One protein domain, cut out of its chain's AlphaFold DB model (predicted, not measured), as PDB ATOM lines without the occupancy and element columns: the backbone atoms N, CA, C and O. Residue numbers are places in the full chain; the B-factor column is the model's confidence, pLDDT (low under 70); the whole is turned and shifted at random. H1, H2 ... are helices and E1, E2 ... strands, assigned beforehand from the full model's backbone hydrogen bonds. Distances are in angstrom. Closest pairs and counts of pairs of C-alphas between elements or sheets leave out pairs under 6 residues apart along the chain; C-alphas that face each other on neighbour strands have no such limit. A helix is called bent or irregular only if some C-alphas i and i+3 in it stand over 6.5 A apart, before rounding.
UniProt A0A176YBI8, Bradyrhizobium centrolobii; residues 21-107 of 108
ATOM      1  N   ALA A  21     227.901 244.876 185.508       75.00
ATOM      2  CA  ALA A  21     228.232 245.167 186.906       75.00
ATOM      3  C   ALA A  21     228.824 243.944 187.630       75.00
ATOM      4  O   ALA A  21     228.600 243.780 188.827       75.00
ATOM      5  N   TRP A  22     229.581 243.110 186.907       67.50
ATOM      6  CA  TRP A  22     230.261 241.906 187.410       67.50
ATOM      7  C   TRP A  22     229.335 240.707 187.660       67.50
ATOM      8  O   TRP A  22     229.549 239.904 188.568       67.50
ATOM      9  N   SER A  23     228.312 240.554 186.820       71.44
ATOM     10  CA  SER A  23     227.542 239.312 186.733       71.44
ATOM     11  C   SER A  23     228.326 238.241 185.963       71.44
ATOM     12  O   SER A  23     229.218 238.552 185.168       71.44
ATOM     13  N   SER A  24     228.007 236.961 186.187       69.19
ATOM     14  CA  SER A  24     228.619 235.865 185.424       69.19
ATOM     15  C   SER A  24     228.418 236.097 183.919       69.19
ATOM     16  O   SER A  24     227.292 236.048 183.425       69.19
ATOM     17  N   GLY A  25     229.510 236.375 183.200       81.38
ATOM     18  CA  GLY A  25     229.523 236.559 181.746       81.38
ATOM     19  C   GLY A  25     229.822 237.974 181.237       81.38
ATOM     20  O   GLY A  25     229.899 238.141 180.016       81.38
ATOM     21  N   ASP A  26     230.004 238.977 182.103       90.56
ATOM     22  CA  ASP A  26     230.433 240.316 181.670       90.56
ATOM     23  C   ASP A  26     231.830 240.289 181.015       90.56
ATOM     24  O   ASP A  26     232.683 239.464 181.347       90.56
ATOM     25  N   ARG A  27     232.040 241.155 180.017       94.38
ATOM     26  CA  ARG A  27     233.264 241.227 179.200       94.38
ATOM     27  C   ARG A  27     233.901 242.606 179.335       94.38
ATOM     28  O   ARG A  27     233.186 243.588 179.498       94.38
ATOM     29  N   ILE A  28     235.224 242.675 179.244       95.44
ATOM     30  CA  ILE A  28     235.989 243.928 179.317       95.44
ATOM     31  C   ILE A  28     235.708 244.784 178.078       95.44
ATOM     32  O   ILE A  28     235.675 244.253 176.967       95.44
ATOM     33  N   THR A  29     235.521 246.088 178.277       97.19
ATOM     34  CA  THR A  29     235.374 247.093 177.211       97.19
ATOM     35  C   THR A  29     236.514 248.106 177.193       97.19
ATOM     36  O   THR A  29     236.767 248.711 176.155       97.19
ATOM     37  N   GLU A  30     237.208 248.286 178.316       97.75
ATOM     38  CA  GLU A  30     238.360 249.177 178.447       97.75
ATOM     39  C   GLU A  30     239.243 248.734 179.614       97.75
ATOM     40  O   GLU A  30     238.749 248.202 180.613       97.75
ATOM     41  N   ILE A  31     240.544 248.972 179.480       96.69
ATOM     42  CA  ILE A  31     241.518 248.881 180.561       96.69
ATOM     43  C   ILE A  31     242.357 250.164 180.529       96.69
ATOM     44  O   ILE A  31     242.977 250.482 179.511       96.69
ATOM     45  N   GLY A  32     242.390 250.880 181.648       96.62
ATOM     46  CA  GLY A  32     243.291 252.004 181.885       96.62
ATOM     47  C   GLY A  32     244.244 251.671 183.024       96.62
ATOM     48  O   GLY A  32     243.825 251.108 184.036       96.62
ATOM     49  N   ALA A  33     245.527 251.987 182.873       97.06
ATOM     50  CA  ALA A  33     246.524 251.691 183.886       97.06
ATOM     51  C   ALA A  33     247.606 252.770 183.979       97.06
ATOM     52  O   ALA A  33     248.092 253.271 182.969       97.06
ATOM     53  N   VAL A  34     248.019 253.094 185.204       97.81
ATOM     54  CA  VAL A  34     249.135 254.011 185.470       97.81
ATOM     55  C   VAL A  34     250.157 253.342 186.374       97.81
ATOM     56  O   VAL A  34     249.810 252.768 187.410       97.81
ATOM     57  N   LYS A  35     251.428 253.411 185.985       97.62
ATOM     58  CA  LYS A  35     252.550 252.914 186.778       97.62
ATOM     59  C   LYS A  35     253.076 254.042 187.643       97.62
ATOM     60  O   LYS A  35     253.361 255.133 187.152       97.62
ATOM     61  N   VAL A  36     253.225 253.767 188.932       96.56
ATOM     62  CA  VAL A  36     253.668 254.744 189.917       96.56
ATOM     63  C   VAL A  36     254.918 254.233 190.616       96.56
ATOM     64  O   VAL A  36     254.915 253.133 191.165       96.56
ATOM     65  N   ARG A  37     255.959 255.066 190.629       96.56
ATOM     66  CA  ARG A  37     257.208 254.854 191.368       96.56
ATOM     67  C   ARG A  37     257.473 256.070 192.230       96.56
ATOM     68  O   ARG A  37     257.324 257.195 191.762       96.56
ATOM     69  N   ASN A  38     257.839 255.864 193.491       95.38
ATOM     70  CA  ASN A  38     258.116 256.955 194.426       95.38
ATOM     71  C   ASN A  38     257.044 258.077 194.416       95.38
ATOM     72  O   ASN A  38     257.353 259.264 194.339       95.38
ATOM     73  N   HIS A  39     255.763 257.686 194.439       93.25
ATOM     74  CA  HIS A  39     254.598 258.586 194.385       93.25
ATOM     75  C   HIS A  39     254.445 259.430 193.106       93.25
ATOM     76  O   HIS A  39     253.619 260.343 193.079       93.25
ATOM     77  N   GLN A  40     255.191 259.127 192.046       96.38
ATOM     78  CA  GLN A  40     255.091 259.797 190.751       96.38
ATOM     79  C   GLN A  40     254.624 258.820 189.678       96.38
ATOM     80  O   GLN A  40     255.075 257.676 189.641       96.38
ATOM     81  N   VAL A  41     253.726 259.271 188.802       97.31
ATOM     82  CA  VAL A  41     253.373 258.510 187.599       97.31
ATOM     83  C   VAL A  41     254.596 258.492 186.688       97.31
ATOM     84  O   VAL A  41     255.129 259.548 186.350       97.31
ATOM     85  N   VAL A  42     255.054 257.295 186.338       97.94
ATOM     86  CA  VAL A  42     256.235 257.087 185.490       97.94
ATOM     87  C   VAL A  42     255.888 256.506 184.126       97.94
ATOM     88  O   VAL A  42     256.723 256.571 183.229       97.94
ATOM     89  N   ASP A  43     254.691 255.939 183.971       98.19
ATOM     90  CA  ASP A  43     254.213 255.388 182.706       98.19
ATOM     91  C   ASP A  43     252.684 255.229 182.717       98.19
ATOM     92  O   ASP A  43     252.072 255.100 183.785       98.19
ATOM     93  N   GLU A  44     252.074 255.196 181.536       98.25
ATOM     94  CA  GLU A  44     250.632 255.037 181.339       98.25
ATOM     95  C   GLU A  44     250.353 254.022 180.227       98.25
ATOM     96  O   GLU A  44     251.054 253.963 179.218       98.25
ATOM     97  N   TRP A  45     249.301 253.229 180.396       98.50
ATOM     98  CA  TRP A  45     248.851 252.257 179.410       98.50
ATOM     99  C   TRP A  45     247.332 252.298 179.306       98.50
ATOM    100  O   TRP A  45     246.618 252.420 180.303       98.50
ATOM    101  N   HIS A  46     246.823 252.194 178.084       98.31
ATOM    102  CA  HIS A  46     245.398 252.288 177.803       98.31
ATOM    103  C   HIS A  46     245.025 251.417 176.611       98.31
ATOM    104  O   HIS A  46     245.762 251.342 175.626       98.31
ATOM    105  N   SER A  47     243.858 250.781 176.689       98.56
ATOM    106  CA  SER A  47     243.253 250.134 175.533       98.56
ATOM    107  C   SER A  47     241.739 250.028 175.669       98.56
ATOM    108  O   SER A  47     241.220 249.598 176.702       98.56
ATOM    109  N   LEU A  48     241.029 250.339 174.581       98.62
ATOM    110  CA  LEU A  48     239.677 249.828 174.376       98.62
ATOM    111  C   LEU A  48     239.748 248.346 174.010       98.62
ATOM    112  O   LEU A  48     240.665 247.908 173.322       98.62
ATOM    113  N   VAL A  49     238.736 247.590 174.422       98.44
ATOM    114  CA  VAL A  49     238.653 246.151 174.178       98.44
ATOM    115  C   VAL A  49     237.346 245.833 173.483       98.44
ATOM    116  O   VAL A  49     236.281 246.232 173.949       98.44
ATOM    117  N   ASN A  50     237.408 245.073 172.391       98.62
ATOM    118  CA  ASN A  50     236.219 244.501 171.779       98.62
ATOM    119  C   ASN A  50     235.677 243.377 172.678       98.62
ATOM    120  O   ASN A  50     236.299 242.313 172.781       98.62
ATOM    121  N   PRO A  51     234.500 243.552 173.311       97.06
ATOM    122  CA  PRO A  51     233.950 242.558 174.229       97.06
ATOM    123  C   PRO A  51     233.340 241.347 173.500       97.06
ATOM    124  O   PRO A  51     232.833 240.432 174.152       97.06
ATOM    125  N   GLN A  52     233.325 241.355 172.160       97.44
ATOM    126  CA  GLN A  52     232.684 240.367 171.285       97.44
ATOM    127  C   GLN A  52     231.189 240.166 171.587       97.44
ATOM    128  O   GLN A  52     230.622 239.093 171.374       97.44
ATOM    129  N   ARG A  53     230.537 241.214 172.106       95.38
ATOM    130  CA  ARG A  53     229.104 241.257 172.415       95.38
ATOM    131  C   ARG A  53     228.593 242.702 172.474       95.38
ATOM    132  O   ARG A  53     229.387 243.610 172.701       95.38
ATOM    133  N   PRO A  54     227.278 242.933 172.351       96.25
ATOM    134  CA  PRO A  54     226.722 244.265 172.545       96.25
ATOM    135  C   PRO A  54     226.891 244.776 173.984       96.25
ATOM    136  O   PRO A  54     226.622 244.046 174.942       96.25
ATOM    137  N   ILE A  55     227.266 246.048 174.121       96.69
ATOM    138  CA  ILE A  55     227.237 246.816 175.371       96.69
ATOM    139  C   ILE A  55     225.788 247.282 175.617       96.69
ATOM    140  O   ILE A  55     225.224 247.960 174.748       96.69
ATOM    141  N   PRO A  56     225.161 246.939 176.763       95.44
ATOM    142  CA  PRO A  56     223.818 247.406 177.106       95.44
ATOM    143  C   PRO A  56     223.742 248.934 177.210       95.44
ATOM    144  O   PRO A  56     224.652 249.560 177.744       95.44
ATOM    145  N   ALA A  57     222.623 249.539 176.797       96.44
ATOM    146  CA  ALA A  57     222.456 251.000 176.786       96.44
ATOM    147  C   ALA A  57     222.733 251.663 178.149       96.44
ATOM    148  O   ALA A  57     223.403 252.686 178.206       96.44
ATOM    149  N   LYS A  58     222.305 251.034 179.252       94.50
ATOM    150  CA  LYS A  58     222.594 251.510 180.614       94.50
ATOM    151  C   LYS A  58     224.097 251.568 180.916       94.50
ATOM    152  O   LYS A  58     224.543 252.435 181.649       94.50
ATOM    153  N   ILE A  59     224.882 250.639 180.376       94.25
ATOM    154  CA  ILE A  59     226.336 250.618 180.566       94.25
ATOM    155  C   ILE A  59     227.004 251.677 179.693       94.25
ATOM    156  O   ILE A  59     227.911 252.357 180.164       94.25
ATOM    157  N   VAL A  60     226.507 251.887 178.470       95.56
ATOM    158  CA  VAL A  60     226.932 253.018 177.630       95.56
ATOM    159  C   VAL A  60     226.666 254.346 178.346       95.56
ATOM    160  O   VAL A  60     227.529 255.210 178.355       95.56
ATOM    161  N   GLU A  61     225.509 254.504 178.992       94.88
ATOM    162  CA  GLU A  61     225.171 255.706 179.770       94.88
ATOM    163  C   GLU A  61     226.105 255.914 180.974       94.88
ATOM    164  O   GLU A  61     226.472 257.043 181.282       94.88
ATOM    165  N   LEU A  62     226.517 254.830 181.640       92.19
ATOM    166  CA  LEU A  62     227.391 254.891 182.814       92.19
ATOM    167  C   LEU A  62     228.867 255.141 182.476       92.19
ATOM    168  O   LEU A  62     229.554 255.793 183.256       92.19
ATOM    169  N   THR A  63     229.354 254.588 181.364       92.12
ATOM    170  CA  THR A  63     230.789 254.565 181.012       92.12
ATOM    171  C   THR A  63     231.140 255.495 179.851       92.12
ATOM    172  O   THR A  63     232.292 255.868 179.679       92.12
ATOM    173  N   GLY A  64     230.165 255.855 179.015       96.38
ATOM    174  CA  GLY A  64     230.383 256.562 177.752       96.38
ATOM    175  C   GLY A  64     230.909 255.681 176.610       96.38
ATOM    176  O   GLY A  64     230.962 256.140 175.470       96.38
ATOM    177  N   ILE A  65     231.256 254.415 176.865       97.25
ATOM    178  CA  ILE A  65     231.837 253.522 175.857       97.25
ATOM    179  C   ILE A  65     230.732 252.946 174.975       97.25
ATOM    180  O   ILE A  65     229.861 252.199 175.426       97.25
ATOM    181  N   THR A  66     230.769 253.271 173.684       98.25
ATOM    182  CA  THR A  66     229.758 252.820 172.721       98.25
ATOM    183  C   THR A  66     230.179 251.547 171.986       98.25
ATOM    184  O   THR A  66     231.360 251.283 171.770       98.25
ATOM    185  N   ASN A  67     229.193 250.798 171.477       98.25
ATOM    186  CA  ASN A  67     229.431 249.654 170.584       98.25
ATOM    187  C   ASN A  67     230.235 250.015 169.321       98.25
ATOM    188  O   ASN A  67     230.832 249.137 168.709       98.25
ATOM    189  N   GLN A  68     230.221 251.284 168.897       98.50
ATOM    190  CA  GLN A  68     230.996 251.743 167.747       98.50
ATOM    191  C   GLN A  68     232.475 251.918 168.103       98.50
ATOM    192  O   GLN A  68     233.322 251.540 167.303       98.50
ATOM    193  N   MET A  69     232.780 252.433 169.298       98.38
ATOM    194  CA  MET A  69     234.158 252.639 169.763       98.38
ATOM    195  C   MET A  69     234.929 251.324 169.895       98.38
ATOM    196  O   MET A  69     236.101 251.262 169.549       98.38
ATOM    197  N   VAL A  70     234.264 250.266 170.369       98.38
ATOM    198  CA  VAL A  70     234.911 248.969 170.636       98.38
ATOM    199  C   VAL A  70     234.835 247.984 169.470       98.38
ATOM    200  O   VAL A  70     235.337 246.872 169.585       98.38
ATOM    201  N   ARG A  71     234.182 248.341 168.356       97.81
ATOM    202  CA  ARG A  71     233.945 247.407 167.242       97.81
ATOM    203  C   ARG A  71     235.245 246.908 166.617       97.81
ATOM    204  O   ARG A  71     235.385 245.709 166.401       97.81
ATOM    205  N   ASP A  72     236.151 247.840 166.349       97.81
ATOM    206  CA  ASP A  72     237.430 247.590 165.677       97.81
ATOM    207  C   ASP A  72     238.606 247.611 166.673       97.81
ATOM    208  O   ASP A  72     239.769 247.568 166.278       97.81
ATOM    209  N   ALA A  73     238.300 247.690 167.973       98.56
ATOM    210  CA  ALA A  73     239.275 247.548 169.044       98.56
ATOM    211  C   ALA A  73     239.793 246.097 169.114       98.56
ATOM    212  O   ALA A  73     239.074 245.172 168.718       98.56
ATOM    213  N   PRO A  74     241.006 245.868 169.640       98.62
ATOM    214  CA  PRO A  74     241.520 244.518 169.824       98.62
ATOM    215  C   PRO A  74     240.674 243.730 170.830       98.62
ATOM    216  O   PRO A  74     240.073 244.291 171.751       98.62
ATOM    217  N   VAL A  75     240.639 242.410 170.694       98.38
ATOM    218  CA  VAL A  75     240.119 241.540 171.757       98.38
ATOM    219  C   VAL A  75     241.189 241.337 172.830       98.38
ATOM    220  O   VAL A  75     242.383 241.482 172.583       98.38
ATOM    221  N   PHE A  76     240.783 240.965 174.048       96.50
ATOM    222  CA  PHE A  76     241.699 240.934 175.198       96.50
ATOM    223  C   PHE A  76     242.978 240.106 174.968       96.50
ATOM    224  O   PHE A  76     244.056 240.512 175.394       96.50
ATOM    225  N   HIS A  77     242.893 238.967 174.274       96.94
ATOM    226  CA  HIS A  77     244.070 238.124 174.047       96.94
ATOM    227  C   HIS A  77     245.134 238.786 173.155       96.94
ATOM    228  O   HIS A  77     246.283 238.367 173.190       96.94
ATOM    229  N   GLU A  78     244.776 239.793 172.353       98.44
ATOM    230  CA  GLU A  78     245.717 240.520 171.490       98.44
ATOM    231  C   GLU A  78     246.516 241.573 172.267       98.44
ATOM    232  O   GLU A  78     247.592 241.975 171.832       98.44
ATOM    233  N   ILE A  79     246.010 242.008 173.425       98.06
ATOM    234  CA  ILE A  79     246.646 243.027 174.276       98.06
ATOM    235  C   ILE A  79     247.185 242.466 175.592       98.06
ATOM    236  O   ILE A  79     247.885 243.178 176.306       98.06
ATOM    237  N   ALA A  80     246.879 241.207 175.921       96.38
ATOM    238  CA  ALA A  80     247.268 240.582 177.180       96.38
ATOM    239  C   ALA A  80     248.786 240.645 177.406       96.38
ATOM    240  O   ALA A  80     249.221 241.063 178.476       96.38
ATOM    241  N   ASP A  81     249.585 240.319 176.389       97.81
ATOM    242  CA  ASP A  81     251.046 240.332 176.505       97.81
ATOM    243  C   ASP A  81     251.599 241.749 176.717       97.81
ATOM    244  O   ASP A  81     252.499 241.942 177.534       97.81
ATOM    245  N   SER A  82     251.042 242.762 176.039       98.06
ATOM    246  CA  SER A  82     251.493 244.152 176.212       98.06
ATOM    247  C   SER A  82     251.086 244.709 177.576       98.06
ATOM    248  O   SER A  82     251.878 245.397 178.220       98.06
ATOM    249  N   PHE A  83     249.890 244.356 178.051       97.38
ATOM    250  CA  PHE A  83     249.421 244.721 179.380       97.38
ATOM    251  C   PHE A  83     250.275 244.058 180.467       97.38
ATOM    252  O   PHE A  83     250.715 244.730 181.394       97.38
ATOM    253  N   MET A  84     250.598 242.768 180.331       96.94
ATOM    254  CA  MET A  84     251.483 242.064 181.267       96.94
ATOM    255  C   MET A  84     252.907 242.629 181.259       96.94
ATOM    256  O   MET A  84     253.512 242.780 182.319       96.94
ATOM    257  N   ALA A  85     253.433 243.002 180.089       97.81
ATOM    258  CA  ALA A  85     254.720 243.683 179.987       97.81
ATOM    259  C   ALA A  85     254.697 245.060 180.673       97.81
ATOM    260  O   ALA A  85     255.656 245.425 181.353       97.81
ATOM    261  N   PHE A  86     253.593 245.807 180.549       97.81
ATOM    262  CA  PHE A  86     253.401 247.059 181.278       97.81
ATOM    263  C   PHE A  86     253.341 246.833 182.793       97.81
ATOM    264  O   PHE A  86     253.996 247.566 183.534       97.81
ATOM    265  N   MET A  87     252.619 245.809 183.257       95.69
ATOM    266  CA  MET A  87     252.529 245.458 184.679       95.69
ATOM    267  C   MET A  87     253.906 245.149 185.289       95.69
ATOM    268  O   MET A  87     254.221 245.664 186.363       95.69
ATOM    269  N   GLY A  88     254.740 244.365 184.593       95.00
ATOM    270  CA  GLY A  88     256.044 243.924 185.098       95.00
ATOM    271  C   GLY A  88     255.935 243.275 186.485       95.00
ATOM    272  O   GLY A  88     254.962 242.583 186.773       95.00
ATOM    273  N   ASP A  89     256.896 243.563 187.367       92.81
ATOM    274  CA  ASP A  89     256.864 243.158 188.786       92.81
ATOM    275  C   ASP A  89     256.097 244.159 189.680       92.81
ATOM    276  O   ASP A  89     256.187 244.132 190.913       92.81
ATOM    277  N   GLY A  90     255.371 245.096 189.064       91.81
ATOM    278  CA  GLY A  90     254.617 246.124 189.760       91.81
ATOM    279  C   GLY A  90     253.434 245.540 190.528       91.81
ATOM    280  O   GLY A  90     252.712 244.666 190.046       91.81
ATOM    281  N   ILE A  91     253.190 246.049 191.733       93.12
ATOM    282  CA  ILE A  91     252.065 245.586 192.546       93.12
ATOM    283  C   ILE A  91     250.747 246.046 191.915       93.12
ATOM    284  O   ILE A  91     250.541 247.243 191.718       93.12
ATOM    285  N   PHE A  92     249.826 245.117 191.658       91.94
ATOM    286  CA  PHE A  92     248.502 245.448 191.143       91.94
ATOM    287  C   PHE A  92     247.659 246.171 192.198       91.94
ATOM    288  O   PHE A  92     247.440 245.695 193.320       91.94
ATOM    289  N   VAL A  93     247.128 247.323 191.810       91.75
ATOM    290  CA  VAL A  93     246.240 248.138 192.626       91.75
ATOM    291  C   VAL A  93     244.967 248.389 191.833       91.75
ATOM    292  O   VAL A  93     244.981 249.055 190.809       91.75
ATOM    293  N   GLY A  94     243.842 247.884 192.327       86.31
ATOM    294  CA  GLY A  94     242.539 248.097 191.704       86.31
ATOM    295  C   GLY A  94     241.484 248.476 192.730       86.31
ATOM    296  O   GLY A  94     241.622 248.208 193.932       86.31
ATOM    297  N   HIS A  95     240.402 249.088 192.259       75.31
ATOM    298  CA  HIS A  95     239.232 249.361 193.081       75.31
ATOM    299  C   HIS A  95     238.066 248.457 192.673       75.31
ATOM    300  O   HIS A  95     237.617 248.474 191.533       75.31
ATOM    301  N   LYS A  96     237.542 247.666 193.617       64.88
ATOM    302  CA  LYS A  96     236.281 246.938 193.420       64.88
ATOM    303  C   LYS A  96     235.130 247.864 193.804       64.88
ATOM    304  O   LYS A  96     235.090 248.320 194.944       64.88
ATOM    305  N   ARG A  97     234.169 248.094 192.899       52.91
ATOM    306  CA  ARG A  97     233.019 249.006 193.107       52.91
ATOM    307  C   ARG A  97     232.055 248.618 194.254       52.91
ATOM    308  O   ARG A  97     231.059 249.302 194.452       52.91
ATOM    309  N   GLU A  98     232.340 247.584 195.050       48.16
ATOM    310  CA  GLU A  98     231.506 247.167 196.194       48.16
ATOM    311  C   GLU A  98     231.983 247.703 197.562       48.16
ATOM    312  O   GLU A  98     231.297 247.539 198.568       48.16
ATOM    313  N   LEU A  99     233.121 248.403 197.642       30.33
ATOM    314  CA  LEU A  99     233.627 248.931 198.915       30.33
ATOM    315  C   LEU A  99     233.973 250.413 198.816       30.33
ATOM    316  O   LEU A  99     234.987 250.803 198.246       30.33
ATOM    317  N   ARG A 100     233.155 251.244 199.467       33.72
ATOM    318  CA  ARG A 100     233.474 252.640 199.785       33.72
ATOM    319  C   ARG A 100     234.848 252.691 200.477       33.72
ATOM    320  O   ARG A 100     234.983 252.255 201.612       33.72
ATOM    321  N   LEU A 101     235.838 253.232 199.764       32.78
ATOM    322  CA  LEU A 101     237.185 253.601 200.226       32.78
ATOM    323  C   LEU A 101     238.010 252.482 200.893       32.78
ATOM    324  O   LEU A 101     238.282 252.514 202.091       32.78
ATOM    325  N   ARG A 102     238.538 251.558 200.084       28.75
ATOM    326  CA  ARG A 102     239.845 250.935 200.356       28.75
ATOM    327  C   ARG A 102     240.516 250.557 199.035       28.75
ATOM    328  O   ARG A 102     239.998 249.713 198.307       28.75
ATOM    329  N   LEU A 103     241.658 251.179 198.718       41.62
ATOM    330  CA  LEU A 103     242.568 250.632 197.708       41.62
ATOM    331  C   LEU A 103     242.988 249.247 198.205       41.62
ATOM    332  O   LEU A 103     243.565 249.118 199.287       41.62
ATOM    333  N   SER A 104     242.619 248.208 197.463       41.72
ATOM    334  CA  SER A 104     243.078 246.856 197.754       41.72
ATOM    335  C   SER A 104     244.365 246.655 196.976       41.72
ATOM    336  O   SER A 104     244.341 246.519 195.757       41.72
ATOM    337  N   VAL A 105     245.491 246.685 197.685       45.78
ATOM    338  CA  VAL A 105     246.765 246.206 197.156       45.78
ATOM    339  C   VAL A 105     246.628 244.691 197.036       45.78
ATOM    340  O   VAL A 105     246.577 243.998 198.054       45.78
ATOM    341  N   VAL A 106     246.492 244.179 195.815       38.47
ATOM    342  CA  VAL A 106     246.546 242.737 195.570       38.47
ATOM    343  C   VAL A 106     247.977 242.443 195.155       38.47
ATOM    344  O   VAL A 106     248.405 242.797 194.061       38.47
ATOM    345  N   ARG A 107     248.738 241.819 196.054       29.89
ATOM    346  CA  ARG A 107     249.966 241.133 195.655       29.89
ATOM    347  C   ARG A 107     249.507 239.869 194.931       29.89
ATOM    348  O   ARG A 107     248.899 239.012 195.575       29.89
TER     349      ARG A 107
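AT A GLANCE: This is residues 21 to 107 of the 108 residues of a protein of Bradyrhizobium centrolobii (UniProt A0A176YBI8). A long hairpin of two strands, E1 and E2, has helix H2 packed lengthwise along it; the short helix H1 sits beyond the end where E1 begins and E2 ends, and a small, loosely formed second hairpin, E3 and E4, lies beside E1. The printed part has 87 residues with two named helices and four named strands, in the order E1, E2, H1, H2, E3, E4. The strands make two separate antiparallel sheets of two, E1 - E2 and E3 - E4, and the class is mixed, helices and strands. The whole is only just loose, close to compact, with a radius of gyration of the C-alphas of 14.5 A and spans of 40 by 31 by 22 A.

IN THESE COORDINATES: Start at Ala 21 and go along to C-alpha 28 at (235.989, 243.928, 179.317), where E1, residues 28 to 37, begins its run of 26.7 A. After the turn at residues 38 and 39, E2, residues 40 to 48, runs 24.6 A and bends by 53 degrees at residue 43. H1 follows at residues 57 to 63, 10.0 A long. Next look at C-alpha 76 at (241.699, 240.934, 175.198), where H2, residues 76 to 87, begins; it is 15.1 A long and irregular, with C-alphas 78 and 81 7.3 A apart. E3 is residues 91 to 94, and E4, residues 104 to 106, ends at C-alpha 106 at (246.546, 242.737, 195.570).

HOW THE PARTS SIT: Begin with the hairpin E1 and E2, antiparallel at 168 degrees: N 33 and O 45 are 2.8 A apart, and N 47 and O 31 are 3.0 A apart, both within hydrogen-bond range. H2 has 13 pairs of C-alphas within 10 A to each of these strands. Its closest C-alphas to E2 are those of Phe 86 and Trp 45, 7.2 A apart, and to E1 those of Phe 76 and Ile 28, 7.7 A apart. E3 and E1 are near each other, with 8 pairs of C-alphas within 10 A. E3 and E4 form a hairpin, antiparallel at 140 degrees, with N 106 and O 92 within hydrogen-bond range at 3.1 A. H1 is apart from E1 and from H2. In H1 every O i to N i+4 pair is within hydrogen-bond range; in H2, 6 of 8 are.

THE WHOLE: The two C-alphas farthest apart are those of Asn 38 and Pro 54, at 40.3 A. The printed part has no cut. The link from H1 to H2, residues 64 to 75, is long. Mean pLDDT of the printed part is 87.1; look for values under 70 at residues 22, 24 and 96 to 107.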